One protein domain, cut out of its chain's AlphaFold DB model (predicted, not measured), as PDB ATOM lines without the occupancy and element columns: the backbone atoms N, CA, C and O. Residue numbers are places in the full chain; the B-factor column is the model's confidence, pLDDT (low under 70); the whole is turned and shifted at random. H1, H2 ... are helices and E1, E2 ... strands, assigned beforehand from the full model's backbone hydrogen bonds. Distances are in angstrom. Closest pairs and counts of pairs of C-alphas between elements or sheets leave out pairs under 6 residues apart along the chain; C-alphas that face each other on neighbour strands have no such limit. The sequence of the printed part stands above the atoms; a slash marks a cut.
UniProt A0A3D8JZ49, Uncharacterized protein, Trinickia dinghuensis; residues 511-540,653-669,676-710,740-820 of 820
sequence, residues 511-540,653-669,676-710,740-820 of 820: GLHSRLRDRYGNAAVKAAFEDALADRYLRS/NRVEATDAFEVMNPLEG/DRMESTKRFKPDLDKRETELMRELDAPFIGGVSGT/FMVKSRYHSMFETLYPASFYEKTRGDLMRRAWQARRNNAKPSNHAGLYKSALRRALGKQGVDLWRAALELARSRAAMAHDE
ATOM      1  N   GLY A 511      -8.983 -17.124 181.487       56.66
ATOM      2  CA  GLY A 511      -9.510 -15.818 181.878       56.66
ATOM      3  C   GLY A 511     -10.904 -15.926 182.515       56.66
ATOM      4  O   GLY A 511     -11.498 -16.991 182.661       56.66
ATOM      5  N   LEU A 512     -11.441 -14.808 183.002       56.28
ATOM      6  CA  LEU A 512     -12.641 -14.831 183.844       56.28
ATOM      7  C   LEU A 512     -13.922 -14.674 183.009       56.28
ATOM      8  O   LEU A 512     -14.373 -13.556 182.755       56.28
ATOM      9  N   HIS A 513     -14.560 -15.784 182.629       65.00
ATOM     10  CA  HIS A 513     -15.901 -15.795 182.022       65.00
ATOM     11  C   HIS A 513     -16.971 -16.302 182.995       65.00
ATOM     12  O   HIS A 513     -16.767 -17.257 183.739       65.00
ATOM     13  N   SER A 514     -18.160 -15.689 182.988       65.88
ATOM     14  CA  SER A 514     -19.213 -15.950 183.989       65.88
ATOM     15  C   SER A 514     -19.769 -17.381 183.988       65.88
ATOM     16  O   SER A 514     -20.420 -17.790 184.953       65.88
ATOM     17  N   ARG A 515     -19.549 -18.136 182.905       69.69
ATOM     18  CA  ARG A 515     -19.968 -19.538 182.769       69.69
ATOM     19  C   ARG A 515     -18.926 -20.535 183.277       69.69
ATOM     20  O   ARG A 515     -19.309 -21.657 183.579       69.69
ATOM     21  N   LEU A 516     -17.666 -20.125 183.440       73.88
ATOM     22  CA  LEU A 516     -16.616 -21.016 183.920       73.88
ATOM     23  C   LEU A 516     -16.886 -21.452 185.358       73.88
ATOM     24  O   LEU A 516     -17.374 -20.684 186.205       73.88
ATOM     25  N   ARG A 517     -16.571 -22.717 185.614       80.75
ATOM     26  CA  ARG A 517     -16.671 -23.355 186.918       80.75
ATOM     27  C   ARG A 517     -15.292 -23.834 187.338       80.75
ATOM     28  O   ARG A 517     -14.512 -24.241 186.488       80.75
ATOM     29  N   ASP A 518     -14.978 -23.754 188.624       78.25
ATOM     30  CA  ASP A 518     -13.778 -24.413 189.144       78.25
ATOM     31  C   ASP A 518     -14.032 -25.920 189.354       78.25
ATOM     32  O   ASP A 518     -15.134 -26.427 189.130       78.25
ATOM     33  N   ARG A 519     -13.019 -26.649 189.829       77.81
ATOM     34  CA  ARG A 519     -13.098 -28.093 190.125       77.81
ATOM     35  C   ARG A 519     -14.164 -28.493 191.145       77.81
ATOM     36  O   ARG A 519     -14.520 -29.667 191.229       77.81
ATOM     37  N   TYR A 520     -14.654 -27.543 191.933       76.56
ATOM     38  CA  TYR A 520     -15.728 -27.775 192.887       76.56
ATOM     39  C   TYR A 520     -17.098 -27.466 192.282       76.56
ATOM     40  O   TYR A 520     -18.092 -27.901 192.848       76.56
ATOM     41  N   GLY A 521     -17.145 -26.767 191.142       77.44
ATOM     42  CA  GLY A 521     -18.350 -26.239 190.505       77.44
ATOM     43  C   GLY A 521     -18.667 -24.791 190.914       77.44
ATOM     44  O   GLY A 521     -19.765 -24.297 190.647       77.44
ATOM     45  N   ASN A 522     -17.753 -24.109 191.609       78.81
ATOM     46  CA  ASN A 522     -17.924 -22.719 192.027       78.81
ATOM     47  C   ASN A 522     -17.821 -21.790 190.815       78.81
ATOM     48  O   ASN A 522     -17.131 -22.098 189.845       78.81
ATOM     49  N   ALA A 523     -18.459 -20.622 190.872       78.81
ATOM     50  CA  ALA A 523     -18.334 -19.630 189.810       78.81
ATOM     51  C   ALA A 523     -16.919 -19.024 189.837       78.81
ATOM     52  O   ALA A 523     -16.643 -18.150 190.663       78.81
ATOM     53  N   ALA A 524     -16.041 -19.467 188.929       76.75
ATOM     54  CA  ALA A 524     -14.600 -19.189 188.970       76.75
ATOM     55  C   ALA A 524     -14.288 -17.687 189.090       76.75
ATOM     56  O   ALA A 524     -13.501 -17.274 189.937       76.75
ATOM     57  N   VAL A 525     -15.003 -16.850 188.329       77.56
ATOM     58  CA  VAL A 525     -14.879 -15.380 188.377       77.56
ATOM     59  C   VAL A 525     -15.169 -14.806 189.756       77.56
ATOM     60  O   VAL A 525     -14.470 -13.915 190.234       77.56
ATOM     61  N   LYS A 526     -16.230 -15.296 190.392       80.25
ATOM     62  CA  LYS A 526     -16.692 -14.779 191.679       80.25
ATOM     63  C   LYS A 526     -15.783 -15.274 192.801       80.25
ATOM     64  O   LYS A 526     -15.429 -14.477 193.660       80.25
ATOM     65  N   ALA A 527     -15.356 -16.535 192.750       80.06
ATOM     66  CA  ALA A 527     -14.385 -17.094 193.687       80.06
ATOM     67  C   ALA A 527     -13.031 -16.365 193.605       80.06
ATOM     68  O   ALA A 527     -12.497 -15.953 194.633       80.06
ATOM     69  N   ALA A 528     -12.520 -16.116 192.393       80.12
ATOM     70  CA  ALA A 528     -11.289 -15.352 192.181       80.12
ATOM     71  C   ALA A 528     -11.405 -13.912 192.702       80.12
ATOM     72  O   ALA A 528     -10.481 -13.396 193.331       80.12
ATOM     73  N   PHE A 529     -12.555 -13.268 192.475       84.94
ATOM     74  CA  PHE A 529     -12.821 -11.944 193.025       84.94
ATOM     75  C   PHE A 529     -12.855 -11.949 194.561       84.94
ATOM     76  O   PHE A 529     -12.263 -11.067 195.177       84.94
ATOM     77  N   GLU A 530     -13.519 -12.921 195.193       87.25
ATOM     78  CA  GLU A 530     -13.562 -13.013 196.656       87.25
ATOM     79  C   GLU A 530     -12.194 -13.316 197.270       87.25
ATOM     80  O   GLU A 530     -11.862 -12.715 198.290       87.25
ATOM     81  N   ASP A 531     -11.373 -14.164 196.642       85.56
ATOM     82  CA  ASP A 531      -9.992 -14.391 197.086       85.56
ATOM     83  C   ASP A 531      -9.141 -13.120 196.962       85.56
ATOM     84  O   ASP A 531      -8.426 -12.760 197.899       85.56
ATOM     85  N   ALA A 532      -9.264 -12.390 195.848       88.12
ATOM     86  CA  ALA A 532      -8.586 -11.110 195.667       88.12
ATOM     87  C   ALA A 532      -9.062 -10.064 196.688       88.12
ATOM     88  O   ALA A 532      -8.250  -9.322 197.240       88.12
ATOM     89  N   LEU A 533     -10.365 -10.013 196.975       90.19
ATOM     90  CA  LEU A 533     -10.933  -9.124 197.984       90.19
ATOM     91  C   LEU A 533     -10.413  -9.463 199.383       90.19
ATOM     92  O   LEU A 533      -9.995  -8.558 200.105       90.19
ATOM     93  N   ALA A 534     -10.402 -10.746 199.745       89.69
ATOM     94  CA  ALA A 534      -9.878 -11.223 201.017       89.69
ATOM     95  C   ALA A 534      -8.389 -10.883 201.171       89.69
ATOM     96  O   ALA A 534      -7.988 -10.326 202.190       89.69
ATOM     97  N   ASP A 535      -7.583 -11.148 200.142       87.81
ATOM     98  CA  ASP A 535      -6.149 -10.851 200.125       87.81
ATOM     99  C   ASP A 535      -5.872  -9.347 200.268       87.81
ATOM    100  O   ASP A 535      -5.087  -8.924 201.120       87.81
ATOM    101  N   ARG A 536      -6.582  -8.505 199.504       89.88
ATOM    102  CA  ARG A 536      -6.464  -7.046 199.626       89.88
ATOM    103  C   ARG A 536      -6.894  -6.550 201.002       89.88
ATOM    104  O   ARG A 536      -6.230  -5.676 201.555       89.88
ATOM    105  N   TYR A 537      -7.976  -7.091 201.561       90.62
ATOM    106  CA  TYR A 537      -8.457  -6.666 202.869       90.62
ATOM    107  C   TYR A 537      -7.475  -7.061 203.974       90.62
ATOM    108  O   TYR A 537      -7.098  -6.201 204.766       90.62
ATOM    109  N   LEU A 538      -6.980  -8.303 203.984       86.56
ATOM    110  CA  LEU A 538      -5.985  -8.797 204.949       86.56
ATOM    111  C   LEU A 538      -4.643  -8.056 204.870       86.56
ATOM    112  O   LEU A 538      -3.930  -7.962 205.862       86.56
ATOM    113  N   ARG A 539      -4.288  -7.486 203.718       84.75
ATOM    114  CA  ARG A 539      -3.071  -6.667 203.576       84.75
ATOM    115  C   ARG A 539      -3.300  -5.179 203.854       84.75
ATOM    116  O   ARG A 539      -2.338  -4.414 203.855       84.75
ATOM    117  N   SER A 540      -4.545  -4.760 204.080       85.62
ATOM    118  CA  SER A 540      -4.901  -3.358 204.319       85.62
ATOM    119  C   SER A 540      -4.741  -2.940 205.783       85.62
ATOM    120  O   SER A 540      -4.785  -3.758 206.699       85.62
ATOM    121  N   ASN A 653     -26.156 -26.048 206.286       73.56
ATOM    122  CA  ASN A 653     -26.828 -26.841 205.240       73.56
ATOM    123  C   ASN A 653     -25.845 -27.738 204.456       73.56
ATOM    124  O   ASN A 653     -25.822 -27.764 203.225       73.56
ATOM    125  N   ARG A 654     -24.969 -28.425 205.183       77.06
ATOM    126  CA  ARG A 654     -23.903 -29.264 204.647       77.06
ATOM    127  C   ARG A 654     -24.041 -30.660 205.216       77.06
ATOM    128  O   ARG A 654     -24.405 -30.819 206.379       77.06
ATOM    129  N   VAL A 655     -23.659 -31.645 204.423       78.38
ATOM    130  CA  VAL A 655     -23.462 -33.016 204.888       78.38
ATOM    131  C   VAL A 655     -21.975 -33.329 204.911       78.38
ATOM    132  O   VAL A 655     -21.207 -32.870 204.058       78.38
ATOM    133  N   GLU A 656     -21.555 -34.090 205.919       76.12
ATOM    134  CA  GLU A 656     -20.189 -34.594 205.985       76.12
ATOM    135  C   GLU A 656     -19.949 -35.524 204.789       76.12
ATOM    136  O   GLU A 656     -20.665 -36.498 204.568       76.12
ATOM    137  N   ALA A 657     -18.955 -35.184 203.981       76.31
ATOM    138  CA  ALA A 657     -18.517 -35.944 202.826       76.31
ATOM    139  C   ALA A 657     -17.022 -35.692 202.649       76.31
ATOM    140  O   ALA A 657     -16.609 -34.636 202.171       76.31
ATOM    141  N   THR A 658     -16.208 -36.655 203.081       76.12
ATOM    142  CA  THR A 658     -14.757 -36.564 202.917       76.12
ATOM    143  C   THR A 658     -14.404 -36.717 201.439       76.12
ATOM    144  O   THR A 658     -14.649 -37.768 200.848       76.12
ATOM    145  N   ASP A 659     -13.819 -35.671 200.861       75.75
ATOM    146  CA  ASP A 659     -13.221 -35.698 199.533       75.75
ATOM    147  C   ASP A 659     -11.815 -36.297 199.644       75.75
ATOM    148  O   ASP A 659     -10.869 -35.652 200.107       75.75
ATOM    149  N   ALA A 660     -11.690 -37.564 199.249       75.19
ATOM    150  CA  ALA A 660     -10.431 -38.292 199.328       75.19
ATOM    151  C   ALA A 660      -9.328 -37.630 198.502       75.19
ATOM    152  O   ALA A 660      -8.187 -37.574 198.955       75.19
ATOM    153  N   PHE A 661      -9.675 -37.087 197.333       75.50
ATOM    154  CA  PHE A 661      -8.720 -36.404 196.480       75.50
ATOM    155  C   PHE A 661      -8.120 -35.205 197.217       75.50
ATOM    156  O   PHE A 661      -6.906 -35.082 197.281       75.50
ATOM    157  N   GLU A 662      -8.930 -34.363 197.856       73.88
ATOM    158  CA  GLU A 662      -8.419 -33.171 198.549       73.88
ATOM    159  C   GLU A 662      -7.692 -33.471 199.870       73.88
ATOM    160  O   GLU A 662      -6.798 -32.722 200.271       73.88
ATOM    161  N   VAL A 663      -8.067 -34.546 200.566       73.50
ATOM    162  CA  VAL A 663      -7.378 -34.982 201.794       73.50
ATOM    163  C   VAL A 663      -5.992 -35.546 201.487       73.50
ATOM    164  O   VAL A 663      -5.048 -35.322 202.248       73.50
ATOM    165  N   MET A 664      -5.873 -36.275 200.379       72.44
ATOM    166  CA  MET A 664      -4.614 -36.860 199.924       72.44
ATOM    167  C   MET A 664      -3.731 -35.832 199.230       72.44
ATOM    168  O   MET A 664      -2.512 -35.900 199.344       72.44
ATOM    169  N   ASN A 665      -4.357 -34.846 198.588       69.88
ATOM    170  CA  ASN A 665      -3.703 -33.780 197.843       69.88
ATOM    171  C   ASN A 665      -3.983 -32.425 198.460       69.88
ATOM    172  O   ASN A 665      -4.575 -31.560 197.798       69.88
ATOM    173  N   PRO A 666      -3.599 -32.222 199.730       65.06
ATOM    174  CA  PRO A 666      -3.814 -30.941 200.344       65.06
ATOM    175  C   PRO A 666      -3.049 -29.904 199.527       65.06
ATOM    176  O   PRO A 666      -1.828 -29.944 199.419       65.06
ATOM    177  N   LEU A 667      -3.780 -28.962 198.943       60.12
ATOM    178  CA  LEU A 667      -3.149 -27.735 198.492       60.12
ATOM    179  C   LEU A 667      -2.473 -27.087 199.699       60.12
ATOM    180  O   LEU A 667      -3.051 -27.101 200.794       60.12
ATOM    181  N   GLU A 668      -1.342 -26.425 199.476       56.34
ATOM    182  CA  GLU A 668      -0.879 -25.428 200.429       56.34
ATOM    183  C   GLU A 668      -2.035 -24.451 200.680       56.34
ATOM    184  O   GLU A 668      -2.612 -23.853 199.761       56.34
ATOM    185  N   GLY A 669      -2.494 -24.389 201.931       54.31
ATOM    186  CA  GLY A 669      -3.379 -23.317 202.354       54.31
ATOM    187  C   GLY A 669      -2.633 -21.990 202.190       54.31
ATOM    188  O   GLY A 669      -1.411 -21.973 202.321       54.31
ATOM    189  N   ASP A 676      -5.302 -28.909 206.706       55.84
ATOM    190  CA  ASP A 676      -6.230 -28.361 207.703       55.84
ATOM    191  C   ASP A 676      -7.541 -29.160 207.645       55.84
ATOM    192  O   ASP A 676      -8.307 -29.090 206.677       55.84
ATOM    193  N   ARG A 677      -7.769 -29.978 208.682       54.25
ATOM    194  CA  ARG A 677      -8.944 -30.852 208.796       54.25
ATOM    195  C   ARG A 677     -10.225 -30.032 208.912       54.25
ATOM    196  O   ARG A 677     -11.310 -30.596 208.784       54.25
ATOM    197  N   MET A 678     -10.097 -28.726 209.144       52.22
ATOM    198  CA  MET A 678     -11.191 -27.782 209.145       52.22
ATOM    199  C   MET A 678     -11.514 -27.241 207.757       52.22
ATOM    200  O   MET A 678     -12.605 -26.708 207.623       52.22
ATOM    201  N   GLU A 679     -10.687 -27.364 206.718       63.78
ATOM    202  CA  GLU A 679     -11.070 -26.865 205.389       63.78
ATOM    203  C   GLU A 679     -12.406 -27.470 204.938       63.78
ATOM    204  O   GLU A 679     -12.554 -28.682 204.756       63.78
ATOM    205  N   SER A 680     -13.394 -26.592 204.747       63.94
ATOM    206  CA  SER A 680     -14.768 -26.965 204.420       63.94
ATOM    207  C   SER A 680     -14.843 -27.919 203.234       63.94
ATOM    208  O   SER A 680     -15.566 -28.909 203.274       63.94
ATOM    209  N   THR A 681     -14.104 -27.603 202.174       64.94
ATOM    210  CA  THR A 681     -14.164 -28.296 200.885       64.94
ATOM    211  C   THR A 681     -13.620 -29.723 200.940       64.94
ATOM    212  O   THR A 681     -13.897 -30.494 200.029       64.94
ATOM    213  N   LYS A 682     -12.877 -30.094 201.995       70.88
ATOM    214  CA  LYS A 682     -12.295 -31.436 202.166       70.88
ATOM    215  C   LYS A 682     -13.226 -32.417 202.871       70.88
ATOM    216  O   LYS A 682     -13.089 -33.624 202.700       70.88
ATOM    217  N   ARG A 683     -14.109 -31.915 203.736       70.25
ATOM    218  CA  ARG A 683     -14.890 -32.732 204.685       70.25
ATOM    219  C   ARG A 683     -16.389 -32.576 204.544       70.25
ATOM    220  O   ARG A 683     -17.124 -33.399 205.078       70.25
ATOM    221  N   PHE A 684     -16.842 -31.533 203.864       73.81
ATOM    222  CA  PHE A 684     -18.249 -31.209 203.757       73.81
ATOM    223  C   PHE A 684     -18.604 -30.928 202.309       73.81
ATOM    224  O   PHE A 684     -17.898 -30.202 201.606       73.81
ATOM    225  N   LYS A 685     -19.754 -31.449 201.890       76.12
ATOM    226  CA  LYS A 685     -20.419 -31.025 200.664       76.12
ATOM    227  C   LYS A 685     -21.759 -30.376 201.010       76.12
ATOM    228  O   LYS A 685     -22.319 -30.641 202.075       76.12
ATOM    229  N   PRO A 686     -22.287 -29.527 200.130       76.50
ATOM    230  CA  PRO A 686     -23.635 -28.990 200.268       76.50
ATOM    231  C   PRO A 686     -24.662 -30.099 200.345       76.50
ATOM    232  O   PRO A 686     -24.600 -31.063 199.582       76.50
ATOM    233  N   ASP A 687     -25.617 -29.925 201.244       82.06
ATOM    234  CA  ASP A 687     -26.807 -30.751 201.288       82.06
ATOM    235  C   ASP A 687     -27.782 -30.242 200.219       82.06
ATOM    236  O   ASP A 687     -28.360 -29.162 200.370       82.06
ATOM    237  N   LEU A 688     -27.905 -30.966 199.105       78.75
ATOM    238  CA  LEU A 688     -28.746 -30.551 197.977       78.75
ATOM    239  C   LEU A 688     -30.244 -30.575 198.312       78.75
ATOM    240  O   LEU A 688     -31.009 -29.907 197.621       78.75
ATOM    241  N   ASP A 689     -30.638 -31.249 199.396       82.75
ATOM    242  CA  ASP A 689     -32.030 -31.347 199.845       82.75
ATOM    243  C   ASP A 689     -32.449 -30.144 200.713       82.75
ATOM    244  O   ASP A 689     -33.613 -29.996 201.095       82.75
ATOM    245  N   LYS A 690     -31.508 -29.249 201.044       79.88
ATOM    246  CA  LYS A 690     -31.781 -28.035 201.823       79.88
ATOM    247  C   LYS A 690     -32.167 -26.871 200.920       79.88
ATOM    248  O   LYS A 690     -31.431 -26.493 200.005       79.88
ATOM    249  N   ARG A 691     -33.259 -26.195 201.284       77.06
ATOM    250  CA  ARG A 691     -33.736 -24.968 200.630       77.06
ATOM    251  C   ARG A 691     -32.669 -23.870 200.582       77.06
ATOM    252  O   ARG A 691     -32.612 -23.101 199.631       77.06
ATOM    253  N   GLU A 692     -31.806 -23.785 201.589       74.62
ATOM    254  CA  GLU A 692     -30.680 -22.848 201.638       74.62
ATOM    255  C   GLU A 692     -29.669 -23.103 200.519       74.62
ATOM    256  O   GLU A 692     -29.159 -22.161 199.909       74.62
ATOM    257  N   THR A 693     -29.385 -24.377 200.238       76.50
ATOM    258  CA  THR A 693     -28.473 -24.787 199.165       76.50
ATOM    259  C   THR A 693     -29.073 -24.442 197.813       76.50
ATOM    260  O   THR A 693     -28.386 -23.884 196.956       76.50
ATOM    261  N   GLU A 694     -30.367 -24.708 197.643       74.81
ATOM    262  CA  GLU A 694     -31.124 -24.313 196.459       74.81
ATOM    263  C   GLU A 694     -31.145 -22.792 196.265       74.81
ATOM    264  O   GLU A 694     -30.835 -22.315 195.176       74.81
ATOM    265  N   LEU A 695     -31.397 -22.013 197.318       72.56
ATOM    266  CA  LEU A 695     -31.365 -20.555 197.231       72.56
ATOM    267  C   LEU A 695     -29.978 -20.053 196.833       72.56
ATOM    268  O   LEU A 695     -29.853 -19.203 195.950       72.56
ATOM    269  N   MET A 696     -28.919 -20.560 197.473       73.81
ATOM    270  CA  MET A 696     -27.561 -20.203 197.075       73.81
ATOM    271  C   MET A 696     -27.371 -20.513 195.598       73.81
ATOM    272  O   MET A 696     -26.946 -19.622 194.861       73.81
ATOM    273  N   ARG A 697     -27.755 -21.719 195.156       72.25
ATOM    274  CA  ARG A 697     -27.718 -22.165 193.760       72.25
ATOM    275  C   ARG A 697     -28.399 -21.179 192.817       72.25
ATOM    276  O   ARG A 697     -27.730 -20.704 191.902       72.25
ATOM    277  N   GLU A 698     -29.652 -20.818 193.074       71.50
ATOM    278  CA  GLU A 698     -30.417 -19.834 192.295       71.50
ATOM    279  C   GLU A 698     -29.724 -18.472 192.226       71.50
ATOM    280  O   GLU A 698     -29.694 -17.817 191.178       71.50
ATOM    281  N   LEU A 699     -29.123 -18.050 193.341       70.19
ATOM    282  CA  LEU A 699     -28.367 -16.810 193.424       70.19
ATOM    283  C   LEU A 699     -27.033 -16.880 192.688       70.19
ATOM    284  O   LEU A 699     -26.405 -15.839 192.554       70.19
ATOM    285  N   ASP A 700     -26.580 -18.039 192.201       71.38
ATOM    286  CA  ASP A 700     -25.246 -18.212 191.612       71.38
ATOM    287  C   ASP A 700     -24.148 -17.560 192.490       71.38
ATOM    288  O   ASP A 700     -23.237 -16.884 192.011       71.38
ATOM    289  N   ALA A 701     -24.309 -17.662 193.814       72.62
ATOM    290  CA  ALA A 701     -23.294 -17.360 194.813       72.62
ATOM    291  C   ALA A 701     -21.916 -17.945 194.421       72.62
ATOM    292  O   ALA A 701     -21.860 -19.007 193.797       72.62
ATOM    293  N   PRO A 702     -20.813 -17.271 194.799       69.56
ATOM    294  CA  PRO A 702     -19.457 -17.630 194.386       69.56
ATOM    295  C   PRO A 702     -19.110 -19.082 194.643       69.56
ATOM    296  O   PRO A 702     -18.372 -19.654 193.855       69.56
ATOM    297  N   PHE A 703     -19.677 -19.677 195.690       69.94
ATOM    298  CA  PHE A 703     -19.345 -21.014 196.125       69.94
ATOM    299  C   PHE A 703     -20.561 -21.919 196.319       69.94
ATOM    300  O   PHE A 703     -21.669 -21.451 196.604       69.94
ATOM    301  N   ILE A 704     -20.347 -23.229 196.198       64.94
ATOM    302  CA  ILE A 704     -21.392 -24.247 196.359       64.94
ATOM    303  C   ILE A 704     -21.573 -24.643 197.821       64.94
ATOM    304  O   ILE A 704     -22.687 -24.984 198.188       64.94
ATOM    305  N   GLY A 705     -20.555 -24.515 198.676       61.16
ATOM    306  CA  GLY A 705     -20.484 -25.194 199.972       61.16
ATOM    307  C   GLY A 705     -21.554 -24.902 201.030       61.16
ATOM    308  O   GLY A 705     -21.406 -25.458 202.093       61.16
ATOM    309  N   GLY A 706     -22.600 -24.096 200.840       66.69
ATOM    310  CA  GLY A 706     -23.590 -23.804 201.898       66.69
ATOM    311  C   GLY A 706     -23.092 -22.827 202.982       66.69
ATOM    312  O   GLY A 706     -21.912 -22.479 202.996       66.69
ATOM    313  N   VAL A 707     -23.977 -22.405 203.895       69.31
ATOM    314  CA  VAL A 707     -23.745 -21.421 204.971       69.31
ATOM    315  C   VAL A 707     -22.760 -21.954 206.021       69.31
ATOM    316  O   VAL A 707     -23.018 -22.971 206.672       69.31
ATOM    317  N   SER A 708     -21.650 -21.248 206.234       75.12
ATOM    318  CA  SER A 708     -20.566 -21.610 207.146       75.12
ATOM    319  C   SER A 708     -20.974 -21.513 208.621       75.12
ATOM    320  O   SER A 708     -21.117 -20.428 209.192       75.12
ATOM    321  N   GLY A 709     -21.061 -22.672 209.285       75.44
ATOM    322  CA  GLY A 709     -21.225 -22.751 210.740       75.44
ATOM    323  C   GLY A 709     -20.089 -22.069 211.505       75.44
ATOM    324  O   GLY A 709     -20.344 -21.342 212.455       75.44
ATOM    325  N   THR A 710     -18.843 -22.198 211.041       77.25
ATOM    326  CA  THR A 710     -17.683 -21.571 211.696       77.25
ATOM    327  C   THR A 710     -17.761 -20.045 211.684       77.25
ATOM    328  O   THR A 710     -17.424 -19.402 212.675       77.25
ATOM    329  N   PHE A 740     -10.482 -14.023 206.296       85.19
ATOM    330  CA  PHE A 740      -9.752 -15.153 206.865       85.19
ATOM    331  C   PHE A 740     -10.350 -16.485 206.406       85.19
ATOM    332  O   PHE A 740      -9.631 -17.349 205.915       85.19
ATOM    333  N   MET A 741     -11.675 -16.601 206.472       83.19
ATOM    334  CA  MET A 741     -12.417 -17.779 206.047       83.19
ATOM    335  C   MET A 741     -12.254 -18.089 204.558       83.19
ATOM    336  O   MET A 741     -12.019 -19.246 204.218       83.19
ATOM    337  N   VAL A 742     -12.319 -17.096 203.666       83.00
ATOM    338  CA  VAL A 742     -12.069 -17.299 202.226       83.00
ATOM    339  C   VAL A 742     -10.659 -17.826 201.985       83.00
ATOM    340  O   VAL A 742     -10.490 -18.787 201.234       83.00
ATOM    341  N   LYS A 743      -9.653 -17.271 202.673       81.19
ATOM    342  CA  LYS A 743      -8.289 -17.811 202.615       81.19
ATOM    343  C   LYS A 743      -8.247 -19.251 203.155       81.19
ATOM    344  O   LYS A 743      -7.634 -20.118 202.547       81.19
ATOM    345  N   SER A 744      -9.013 -19.579 204.188       72.19
ATOM    346  CA  SER A 744      -9.197 -20.960 204.663       72.19
ATOM    347  C   SER A 744     -10.174 -21.810 203.819       72.19
ATOM    348  O   SER A 744     -10.637 -22.850 204.285       72.19
ATOM    349  N   ARG A 745     -10.508 -21.397 202.584       72.56
ATOM    350  CA  ARG A 745     -11.424 -22.081 201.642       72.56
ATOM    351  C   ARG A 745     -12.861 -22.279 202.132       72.56
ATOM    352  O   ARG A 745     -13.540 -23.241 201.769       72.56
ATOM    353  N   TYR A 746     -13.355 -21.347 202.932       73.75
ATOM    354  CA  TYR A 746     -14.765 -21.220 203.292       73.75
ATOM    355  C   TYR A 746     -15.458 -20.133 202.457       73.75
ATOM    356  O   TYR A 746     -14.829 -19.372 201.729       73.75
ATOM    357  N   HIS A 747     -16.786 -20.053 202.558       73.12
ATOM    358  CA  HIS A 747     -17.646 -19.292 201.638       73.12
ATOM    359  C   HIS A 747     -18.233 -18.019 202.257       73.12
ATOM    360  O   HIS A 747     -19.301 -17.534 201.890       73.12
ATOM    361  N   SER A 748     -17.508 -17.477 203.227       78.44
ATOM    362  CA  SER A 748     -18.035 -16.544 204.219       78.44
ATOM    363  C   SER A 748     -18.168 -15.100 203.734       78.44
ATOM    364  O   SER A 748     -18.820 -14.289 204.390       78.44
ATOM    365  N   MET A 749     -17.556 -14.750 202.599       84.88
ATOM    366  CA  MET A 749     -17.600 -13.387 202.062       84.88
ATOM    367  C   MET A 749     -18.980 -13.047 201.505       84.88
ATOM    368  O   MET A 749     -19.550 -12.022 201.887       84.88
ATOM    369  N   PHE A 750     -19.578 -13.945 200.720       78.38
ATOM    370  CA  PHE A 750     -20.983 -13.834 200.332       78.38
ATOM    371  C   PHE A 750     -21.899 -13.767 201.561       78.38
ATOM    372  O   PHE A 750     -22.726 -12.865 201.658       78.38
ATOM    373  N   GLU A 751     -21.707 -14.656 202.538       74.12
ATOM    374  CA  GLU A 751     -22.499 -14.703 203.778       74.12
ATOM    375  C   GLU A 751     -22.396 -13.428 204.623       74.12
ATOM    376  O   GLU A 751     -23.275 -13.157 205.432       74.12
ATOM    377  N   THR A 752     -21.347 -12.632 204.427       79.50
ATOM    378  CA  THR A 752     -21.140 -11.366 205.134       79.50
ATOM    379  C   THR A 752     -21.708 -10.189 204.353       79.50
ATOM    380  O   THR A 752     -22.479  -9.385 204.883       79.50
ATOM    381  N   LEU A 753     -21.349 -10.079 203.073       78.06
ATOM    382  CA  LEU A 753     -21.728  -8.948 202.229       78.06
ATOM    383  C   LEU A 753     -23.200  -8.995 201.821       78.06
ATOM    384  O   LEU A 753     -23.834  -7.946 201.678       78.06
ATOM    385  N   TYR A 754     -23.760 -10.195 201.655       73.69
ATOM    386  CA  TYR A 754     -25.148 -10.366 201.253       73.69
ATOM    387  C   TYR A 754     -26.117  -9.868 202.340       73.69
ATOM    388  O   TYR A 754     -26.890  -8.961 202.031       73.69
ATOM    389  N   PRO A 755     -26.051 -10.293 203.622       69.44
ATOM    390  CA  PRO A 755     -26.873  -9.701 204.682       69.44
ATOM    391  C   PRO A 755     -26.602  -8.213 204.904       69.44
ATOM    392  O   PRO A 755     -27.550  -7.456 205.101       69.44
ATOM    393  N   ALA A 756     -25.344  -7.760 204.805       69.38
ATOM    394  CA  ALA A 756     -25.008  -6.336 204.910       69.38
ATOM    395  C   ALA A 756     -25.808  -5.473 203.921       69.38
ATOM    396  O   ALA A 756     -26.192  -4.349 204.242       69.38
ATOM    397  N   SER A 757     -26.107  -6.018 202.735       65.00
ATOM    398  CA  SER A 757     -26.902  -5.334 201.714       65.00
ATOM    399  C   SER A 757     -28.398  -5.197 202.055       65.00
ATOM    400  O   SER A 757     -29.036  -4.271 201.558       65.00
ATOM    401  N   PHE A 758     -28.962  -6.043 202.931       59.22
ATOM    402  CA  PHE A 758     -30.370  -5.953 203.365       59.22
ATOM    403  C   PHE A 758     -30.624  -4.844 204.388       59.22
ATOM    404  O   PHE A 758     -31.728  -4.311 204.455       59.22
ATOM    405  N   TYR A 759     -29.607  -4.467 205.162       59.59
ATOM    406  CA  TYR A 759     -29.700  -3.385 206.151       59.59
ATOM    407  C   TYR A 759     -29.539  -1.981 205.530       59.59
ATOM    408  O   TYR A 759     -29.399  -0.981 206.239       59.59
ATOM    409  N   GLU A 760     -29.567  -1.892 204.200       53.41
ATOM    410  CA  GLU A 760     -29.536  -0.658 203.419       53.41
ATOM    411  C   GLU A 760     -30.981  -0.096 203.330       53.41
ATOM    412  O   GLU A 760     -31.866  -0.701 202.727       53.41
ATOM    413  N   LYS A 761     -31.269   1.037 203.992       48.91
ATOM    414  CA  LYS A 761     -32.637   1.602 204.087       48.91
ATOM    415  C   LYS A 761     -33.167   2.216 202.776       48.91
ATOM    416  O   LYS A 761     -34.374   2.390 202.662       48.91
ATOM    417  N   THR A 762     -32.320   2.531 201.795       49.16
ATOM    418  CA  THR A 762     -32.669   3.252 200.548       49.16
ATOM    419  C   THR A 762     -32.552   2.394 199.266       49.16
ATOM    420  O   THR A 762     -33.029   2.789 198.206       49.16
ATOM    421  N   ARG A 763     -31.972   1.192 199.356       46.38
ATOM    422  CA  ARG A 763     -31.687   0.169 198.328       46.38
ATOM    423  C   ARG A 763     -31.825  -1.264 198.858       46.38
ATOM    424  O   ARG A 763     -31.634  -2.196 198.079       46.38
ATOM    425  N   GLY A 764     -32.269  -1.488 200.096       48.25
ATOM    426  CA  GLY A 764     -32.968  -2.732 200.454       48.25
ATOM    427  C   GLY A 764     -34.128  -2.997 199.482       48.25
ATOM    428  O   GLY A 764     -34.454  -4.135 199.162       48.25
ATOM    429  N   ASP A 765     -34.645  -1.924 198.886       50.66
ATOM    430  CA  ASP A 765     -35.488  -1.903 197.700       50.66
ATOM    431  C   ASP A 765     -34.844  -2.440 196.420       50.66
ATOM    432  O   ASP A 765     -35.527  -3.102 195.661       50.66
ATOM    433  N   LEU A 766     -33.562  -2.203 196.155       48.06
ATOM    434  CA  LEU A 766     -32.857  -2.754 194.995       48.06
ATOM    435  C   LEU A 766     -32.663  -4.267 195.138       48.06
ATOM    436  O   LEU A 766     -32.768  -4.978 194.151       48.06
ATOM    437  N   MET A 767     -32.447  -4.758 196.364       51.31
ATOM    438  CA  MET A 767     -32.411  -6.192 196.672       51.31
ATOM    439  C   MET A 767     -33.798  -6.830 196.641       51.31
ATOM    440  O   MET A 767     -33.963  -7.876 196.022       51.31
ATOM    441  N   ARG A 768     -34.819  -6.184 197.222       57.25
ATOM    442  CA  ARG A 768     -36.220  -6.613 197.080       57.25
ATOM    443  C   ARG A 768     -36.656  -6.615 195.619       57.25
ATOM    444  O   ARG A 768     -37.258  -7.589 195.197       57.25
ATOM    445  N   ARG A 769     -36.281  -5.602 194.833       54.19
ATOM    446  CA  ARG A 769     -36.539  -5.513 193.388       54.19
ATOM    447  C   ARG A 769     -35.718  -6.514 192.591       54.19
ATOM    448  O   ARG A 769     -36.260  -7.078 191.663       54.19
ATOM    449  N   ALA A 770     -34.460  -6.782 192.933       51.97
ATOM    450  CA  ALA A 770     -33.658  -7.825 192.291       51.97
ATOM    451  C   ALA A 770     -34.240  -9.215 192.559       51.97
ATOM    452  O   ALA A 770     -34.317 -10.035 191.649       51.97
ATOM    453  N   TRP A 771     -34.692  -9.458 193.789       55.28
ATOM    454  CA  TRP A 771     -35.347 -10.693 194.204       55.28
ATOM    455  C   TRP A 771     -36.738 -10.845 193.563       55.28
ATOM    456  O   TRP A 771     -37.048 -11.904 193.027       55.28
ATOM    457  N   GLN A 772     -37.540  -9.774 193.513       56.81
ATOM    458  CA  GLN A 772     -38.832  -9.719 192.811       56.81
ATOM    459  C   GLN A 772     -38.677  -9.841 191.286       56.81
ATOM    460  O   GLN A 772     -39.416 -10.589 190.661       56.81
ATOM    461  N   ALA A 773     -37.694  -9.170 190.684       54.78
ATOM    462  CA  ALA A 773     -37.382  -9.253 189.258       54.78
ATOM    463  C   ALA A 773     -36.996 -10.685 188.867       54.78
ATOM    464  O   ALA A 773     -37.510 -11.201 187.883       54.78
ATOM    465  N   ARG A 774     -36.171 -11.364 189.674       53.62
ATOM    466  CA  ARG A 774     -35.793 -12.769 189.448       53.62
ATOM    467  C   ARG A 774     -36.975 -13.724 189.636       53.62
ATOM    468  O   ARG A 774     -37.144 -14.629 188.830       53.62
ATOM    469  N   ARG A 775     -37.830 -13.485 190.643       54.31
ATOM    470  CA  ARG A 775     -39.099 -14.215 190.841       54.31
ATOM    471  C   ARG A 775     -40.057 -14.051 189.652       54.31
ATOM    472  O   ARG A 775     -40.845 -14.948 189.384       54.31
ATOM    473  N   ASN A 776     -39.926 -12.951 188.915       53.56
ATOM    474  CA  ASN A 776     -40.657 -12.656 187.684       53.56
ATOM    475  C   ASN A 776     -39.868 -13.031 186.404       53.56
ATOM    476  O   ASN A 776     -40.162 -12.497 185.338       53.56
ATOM    477  N   ASN A 777     -38.851 -13.904 186.485       50.69
ATOM    478  CA  ASN A 777     -37.988 -14.323 185.363       50.69
ATOM    479  C   ASN A 777     -37.209 -13.199 184.638       50.69
ATOM    480  O   ASN A 777     -36.659 -13.415 183.556       50.69
ATOM    481  N   ALA A 778     -37.082 -12.008 185.221       50.97
ATOM    482  CA  ALA A 778     -36.207 -10.968 184.687       50.97
ATOM    483  C   ALA A 778     -34.730 -11.258 185.022       50.97
ATOM    484  O   ALA A 778     -34.402 -11.806 186.081       50.97
ATOM    485  N   LYS A 779     -33.817 -10.875 184.113       47.41
ATOM    486  CA  LYS A 779     -32.364 -11.079 184.269       47.41
ATOM    487  C   LYS A 779     -31.892 -10.527 185.626       47.41
ATOM    488  O   LYS A 779     -32.142  -9.355 185.914       47.41
ATOM    489  N   PRO A 780     -31.196 -11.324 186.455       47.22
ATOM    490  CA  PRO A 780     -30.763 -10.862 187.763       47.22
ATOM    491  C   PRO A 780     -29.807  -9.674 187.658       47.22
ATOM    492  O   PRO A 780     -28.907  -9.636 186.819       47.22
ATOM    493  N   SER A 781     -30.004  -8.708 188.553       52.09
ATOM    494  CA  SER A 781     -29.157  -7.529 188.710       52.09
ATOM    495  C   SER A 781     -27.693  -7.895 188.987       52.09
ATOM    496  O   SER A 781     -27.399  -8.849 189.705       52.09
ATOM    497  N   ASN A 782     -26.780  -7.065 188.484       62.12
ATOM    498  CA  ASN A 782     -25.328  -7.136 188.646       62.12
ATOM    499  C   ASN A 782     -24.870  -7.358 190.115       62.12
ATOM    500  O   ASN A 782     -24.811  -6.402 190.892       62.12
ATOM    501  N   HIS A 783     -24.480  -8.589 190.492       64.94
ATOM    502  CA  HIS A 783     -23.948  -8.910 191.836       64.94
ATOM    503  C   HIS A 783     -22.739  -8.048 192.227       64.94
ATOM    504  O   HIS A 783     -22.539  -7.751 193.404       64.94
ATOM    505  N   ALA A 784     -21.961  -7.591 191.246       69.19
ATOM    506  CA  ALA A 784     -20.830  -6.706 191.482       69.19
ATOM    507  C   ALA A 784     -21.285  -5.357 192.075       69.19
ATOM    508  O   ALA A 784     -20.633  -4.785 192.948       69.19
ATOM    509  N   GLY A 785     -22.463  -4.877 191.661       70.31
ATOM    510  CA  GLY A 785     -23.103  -3.696 192.239       70.31
ATOM    511  C   GLY A 785     -23.515  -3.891 193.702       70.31
ATOM    512  O   GLY A 785     -23.416  -2.946 194.490       70.31
ATOM    513  N   LEU A 786     -23.918  -5.110 194.081       70.81
ATOM    514  CA  LEU A 786     -24.277  -5.455 195.460       70.81
ATOM    515  C   LEU A 786     -23.053  -5.438 196.368       70.81
ATOM    516  O   LEU A 786     -23.057  -4.740 197.379       70.81
ATOM    517  N   TYR A 787     -21.979  -6.118 195.972       77.75
ATOM    518  CA  TYR A 787     -20.752  -6.177 196.765       77.75
ATOM    519  C   TYR A 787     -20.112  -4.797 196.913       77.75
ATOM    520  O   TYR A 787     -19.760  -4.395 198.020       77.75
ATOM    521  N   LYS A 788     -20.034  -4.024 195.822       82.44
ATOM    522  CA  LYS A 788     -19.544  -2.642 195.867       82.44
ATOM    523  C   LYS A 788     -20.363  -1.782 196.834       82.44
ATOM    524  O   LYS A 788     -19.795  -0.979 197.572       82.44
ATOM    525  N   SER A 789     -21.689  -1.930 196.835       75.44
ATOM    526  CA  SER A 789     -22.572  -1.176 197.735       75.44
ATOM    527  C   SER A 789     -22.408  -1.615 199.194       75.44
ATOM    528  O   SER A 789     -22.288  -0.759 200.069       75.44
ATOM    529  N   ALA A 790     -22.329  -2.923 199.449       79.12
ATOM    530  CA  ALA A 790     -22.106  -3.487 200.779       79.12
ATOM    531  C   ALA A 790     -20.754  -3.047 201.367       79.12
ATOM    532  O   ALA A 790     -20.705  -2.554 202.493       79.12
ATOM    533  N   LEU A 791     -19.671  -3.107 200.583       85.44
ATOM    534  CA  LEU A 791     -18.351  -2.620 200.995       85.44
ATOM    535  C   LEU A 791     -18.348  -1.114 201.259       85.44
ATOM    536  O   LEU A 791     -17.788  -0.670 202.259       85.44
ATOM    537  N   ARG A 792     -19.008  -0.316 200.409       84.75
ATOM    538  CA  ARG A 792     -19.156   1.129 200.643       84.75
ATOM    539  C   ARG A 792     -19.886   1.422 201.953       84.75
ATOM    540  O   ARG A 792     -19.561   2.401 202.613       84.75
ATOM    541  N   ARG A 793     -20.871   0.608 202.340       76.62
ATOM    542  CA  ARG A 793     -21.563   0.769 203.624       76.62
ATOM    543  C   ARG A 793     -20.672   0.372 204.796       76.62
ATOM    544  O   ARG A 793     -20.598   1.127 205.757       76.62
ATOM    545  N   ALA A 794     -20.014  -0.777 204.698       80.50
ATOM    546  CA  ALA A 794     -19.161  -1.306 205.754       80.50
ATOM    547  C   ALA A 794     -17.932  -0.421 206.025       80.50
ATOM    548  O   ALA A 794     -17.521  -0.275 207.171       80.50
ATOM    549  N   LEU A 795     -17.342   0.161 204.975       85.94
ATOM    550  CA  LEU A 795     -16.022   0.800 205.032       85.94
ATOM    551  C   LEU A 795     -15.986   2.223 204.435       85.94
ATOM    552  O   LEU A 795     -14.916   2.814 204.295       85.94
ATOM    553  N   GLY A 796     -17.119   2.790 204.022       86.38
ATOM    554  CA  GLY A 796     -17.158   4.111 203.388       86.38
ATOM    555  C   GLY A 796     -16.392   4.159 202.059       86.38
ATOM    556  O   GLY A 796     -16.495   3.259 201.221       86.38
ATOM    557  N   LYS A 797     -15.607   5.226 201.850       88.69
ATOM    558  CA  LYS A 797     -14.761   5.396 200.652       88.69
ATOM    559  C   LYS A 797     -13.735   4.263 200.511       88.69
ATOM    560  O   LYS A 797     -13.583   3.727 199.416       88.69
ATOM    561  N   GLN A 798     -13.134   3.834 201.625       88.56
ATOM    562  CA  GLN A 798     -12.138   2.757 201.648       88.56
ATOM    563  C   GLN A 798     -12.697   1.443 201.087       88.56
ATOM    564  O   GLN A 798     -11.971   0.697 200.440       88.56
ATOM    565  N   GLY A 799     -13.996   1.176 201.259       88.94
ATOM    566  CA  GLY A 799     -14.643  -0.006 200.684       88.94
ATOM    567  C   GLY A 799     -14.745   0.021 199.159       88.94
ATOM    568  O   GLY A 799     -14.638  -1.018 198.513       88.94
ATOM    569  N   VAL A 800     -14.922   1.204 198.563       89.25
ATOM    570  CA  VAL A 800     -14.949   1.361 197.099       89.25
ATOM    571  C   VAL A 800     -13.547   1.205 196.514       89.25
ATOM    572  O   VAL A 800     -13.394   0.587 195.460       89.25
ATOM    573  N   ASP A 801     -12.539   1.737 197.199       91.56
ATOM    574  CA  ASP A 801     -11.141   1.617 196.782       91.56
ATOM    575  C   ASP A 801     -10.664   0.162 196.903       91.56
ATOM    576  O   ASP A 801     -10.091  -0.379 195.960       91.56
ATOM    577  N   LEU A 802     -11.033  -0.519 197.994       90.50
ATOM    578  CA  LEU A 802     -10.804  -1.951 198.177       90.50
ATOM    579  C   LEU A 802     -11.465  -2.786 197.069       90.50
ATOM    580  O   LEU A 802     -10.827  -3.670 196.504       90.50
ATOM    581  N   TRP A 803     -12.721  -2.484 196.723       90.00
ATOM    582  CA  TRP A 803     -13.430  -3.144 195.623       90.00
ATOM    583  C   TRP A 803     -12.676  -3.016 194.289       90.00
ATOM    584  O   TRP A 803     -12.532  -4.003 193.567       90.00
ATOM    585  N   ARG A 804     -12.187  -1.813 193.951       90.88
ATOM    586  CA  ARG A 804     -11.412  -1.580 192.719       90.88
ATOM    587  C   ARG A 804     -10.097  -2.358 192.734       90.88
ATOM    588  O   ARG A 804      -9.831  -3.092 191.788       90.88
ATOM    589  N   ALA A 805      -9.345  -2.276 193.831       89.88
ATOM    590  CA  ALA A 805      -8.066  -2.966 193.984       89.88
ATOM    591  C   ALA A 805      -8.202  -4.500 193.936       89.88
ATOM    592  O   ALA A 805      -7.295  -5.189 193.465       89.88
ATOM    593  N   ALA A 806      -9.319  -5.040 194.435       89.31
ATOM    594  CA  ALA A 806      -9.654  -6.459 194.338       89.31
ATOM    595  C   ALA A 806     -10.014  -6.860 192.902       89.31
ATOM    596  O   ALA A 806      -9.568  -7.899 192.426       89.31
ATOM    597  N   LEU A 807     -10.776  -6.024 192.187       86.50
ATOM    598  CA  LEU A 807     -11.133  -6.274 190.791       86.50
ATOM    599  C   LEU A 807      -9.901  -6.260 189.876       86.50
ATOM    600  O   LEU A 807      -9.775  -7.120 189.010       86.50
ATOM    601  N   GLU A 808      -8.994  -5.306 190.080       88.06
ATOM    602  CA  GLU A 808      -7.714  -5.231 189.367       88.06
ATOM    603  C   GLU A 808      -6.844  -6.458 189.644       88.06
ATOM    604  O   GLU A 808      -6.343  -7.064 188.704       88.06
ATOM    605  N   LEU A 809      -6.734  -6.881 190.910       85.81
ATOM    606  CA  LEU A 809      -5.966  -8.071 191.286       85.81
ATOM    607  C   LEU A 809      -6.578  -9.366 190.730       85.81
ATOM    608  O   LEU A 809      -5.855 -10.247 190.273       85.81
ATOM    609  N   ALA A 810      -7.905  -9.496 190.745       83.12
ATOM    610  CA  ALA A 810      -8.583 -10.646 190.154       83.12
ATOM    611  C   ALA A 810      -8.330 -10.718 188.640       83.12
ATOM    612  O   ALA A 810      -8.065 -11.795 188.111       83.12
ATOM    613  N   ARG A 811      -8.358  -9.568 187.950       80.81
ATOM    614  CA  ARG A 811      -8.027  -9.476 186.520       80.81
ATOM    615  C   ARG A 811      -6.563  -9.790 186.244       80.81
ATOM    616  O   ARG A 811      -6.295 -10.534 185.312       80.81
ATOM    617  N   SER A 812      -5.631  -9.270 187.044       80.25
ATOM    618  CA  SER A 812      -4.203  -9.533 186.844       80.25
ATOM    619  C   SER A 812      -3.868 -11.004 187.075       80.25
ATOM    620  O   SER A 812      -3.141 -11.587 186.285       80.25
ATOM    621  N   ARG A 813      -4.450 -11.642 188.101       75.81
ATOM    622  CA  ARG A 813      -4.305 -13.089 188.331       75.81
ATOM    623  C   ARG A 813      -4.883 -13.916 187.191       75.81
ATOM    624  O   ARG A 813      -4.290 -14.916 186.821       75.81
ATOM    625  N   ALA A 814      -6.002 -13.478 186.621       67.12
ATOM    626  CA  ALA A 814      -6.588 -14.121 185.453       67.12
ATOM    627  C   ALA A 814      -5.780 -13.919 184.163       67.12
ATOM    628  O   ALA A 814      -5.873 -14.753 183.274       67.12
ATOM    629  N   ALA A 815      -5.023 -12.824 184.052       61.22
ATOM    630  CA  ALA A 815      -4.136 -12.561 182.923       61.22
ATOM    631  C   ALA A 815      -2.816 -13.341 183.040       61.22
ATOM    632  O   ALA A 815      -2.417 -13.972 182.078       61.22
ATOM    633  N   MET A 816      -2.191 -13.389 184.223       52.16
ATOM    634  CA  MET A 816      -0.988 -14.214 184.456       52.16
ATOM    635  C   MET A 816      -1.262 -15.706 184.232       52.16
ATOM    636  O   MET A 816      -0.408 -16.429 183.744       52.16
ATOM    637  N   ALA A 817      -2.482 -16.141 184.538       49.16
ATOM    638  CA  ALA A 817      -2.996 -17.464 184.210       49.16
ATOM    639  C   ALA A 817      -2.958 -17.805 182.702       49.16
ATOM    640  O   ALA A 817      -2.892 -18.980 182.365       49.16
ATOM    641  N   HIS A 818      -3.015 -16.814 181.803       39.00
ATOM    642  CA  HIS A 818      -2.920 -17.021 180.349       39.00
ATOM    643  C   HIS A 818      -1.470 -17.115 179.841       39.00
ATOM    644  O   HIS A 818      -1.254 -17.739 178.805       39.00
ATOM    645  N   ASP A 819      -0.505 -16.514 180.548       29.38
ATOM    646  CA  ASP A 819       0.900 -16.402 180.108       29.38
ATOM    647  C   ASP A 819       1.824 -17.519 180.652       29.38
ATOM    648  O   ASP A 819       2.909 -17.727 180.107       29.38
ATOM    649  N   GLU A 820       1.413 -18.246 181.703       31.72
ATOM    650  CA  GLU A 820       2.052 -19.496 182.173       31.72
ATOM    651  C   GLU A 820       1.494 -20.715 181.453       31.72
ATOM    652  O   GLU A 820       2.269 -21.615 181.052       31.72
TER     653      GLU A 820
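AT A GLANCE: This is residues 511 to 540, 653 to 669, 676 to 710 and 740 to 820 of the 820 residues of an uncharacterized protein of Trinickia dinghuensis (UniProt A0A3D8JZ49). A cluster of crossed helices has long H9 along one side: H8 meets it in a V, H1 crosses it, and H6 lies across H8. H7 lies at one end of the longest axis, and H2, H3 and a small ladder of E1 and E2 lie at the other, with H4 touching no helix. The printed part has 163 residues, mostly helix, with nine named helices and two named strands in the order H1 E1 H2 H3 E2 H4 H5 H6 H7 H8 H9, and its one sheet, order E1 - E2, is antiparallel. It is compact, with a radius of gyration of the C-alphas of 16.3 A and spans of 49 by 39 by 28 A.

HOW THE PARTS SIT: H1, residues 524 to 538, touches H9, residues 797 to 819, at a steep tilt of 54 degrees, opposite ways; H9 does so with residues 802 to 810 alone, and the closest C-alphas, of Leu 533 and Ala 806, are 4.7 A apart. E1, residues 654 to 656, and E2, residues 684 to 686, are antiparallel at 144 degrees, with N 655 and O 685 2.9 A apart, within hydrogen-bond range. H2, residues 660 to 664, touches H3, residues 680 to 683, closest at the C-alphas of Glu 662 and Lys 682, 5.6 A. H4, residues 691 to 698, is apart from H6, residues 748 to 758. H5, residues 740 to 743, touches H1, closest at the C-alphas of Asp 531 and Val 742, 6.3 A, and touches H6 only at the corner, closest at those of Met 741 and Ser 748, 6.0 A. H6 touches H7, residues 764 to 775, only at the corner, closest at the C-alphas of Phe 758 and Gly 764, 5.1 A. H6 touches H8, residues 783 to 795, about perpendicular at 83 degrees, closest at the C-alphas of Ser 757 and Ala 790, 5.2 A. H8 touches H9 at a steep tilt of 45 degrees, opposite ways, with H8 residues 788 to 793 and H9 residues 798 to 803 alone, closest at the C-alphas of Leu 791 and Gly 799, 4.5 A. Every O i to N i+4 pair is within hydrogen-bond range in H1, H2, H4, H7 and H8, 5 of 7 in H6 and 17 of 19 in H9; H3 and H5 are too short for such a pair.

IN THESE COORDINATES: H1 is 20.9 A long from C-alpha 524 at (-14.600, -19.189, 188.970). H6 is 16.3 A long, H7 16.2 A and H8 18.2 A. H9 is 33.8 A long and ends with C-alpha 819 at (0.900, -16.402, 180.108).

THE WHOLE: The C-alphas farthest apart, of Met 664 and Thr 762, are 49.0 A apart. Residues 541 to 652, 670 to 675 and 711 to 739 are not printed, with C-alpha gaps of 32.1 A, 7.9 A and 11.3 A. Of the links that are printed whole, none is long. The mean pLDDT of the printed part is 71.6, and 59 residues are under 70, among them residues 755 to 784.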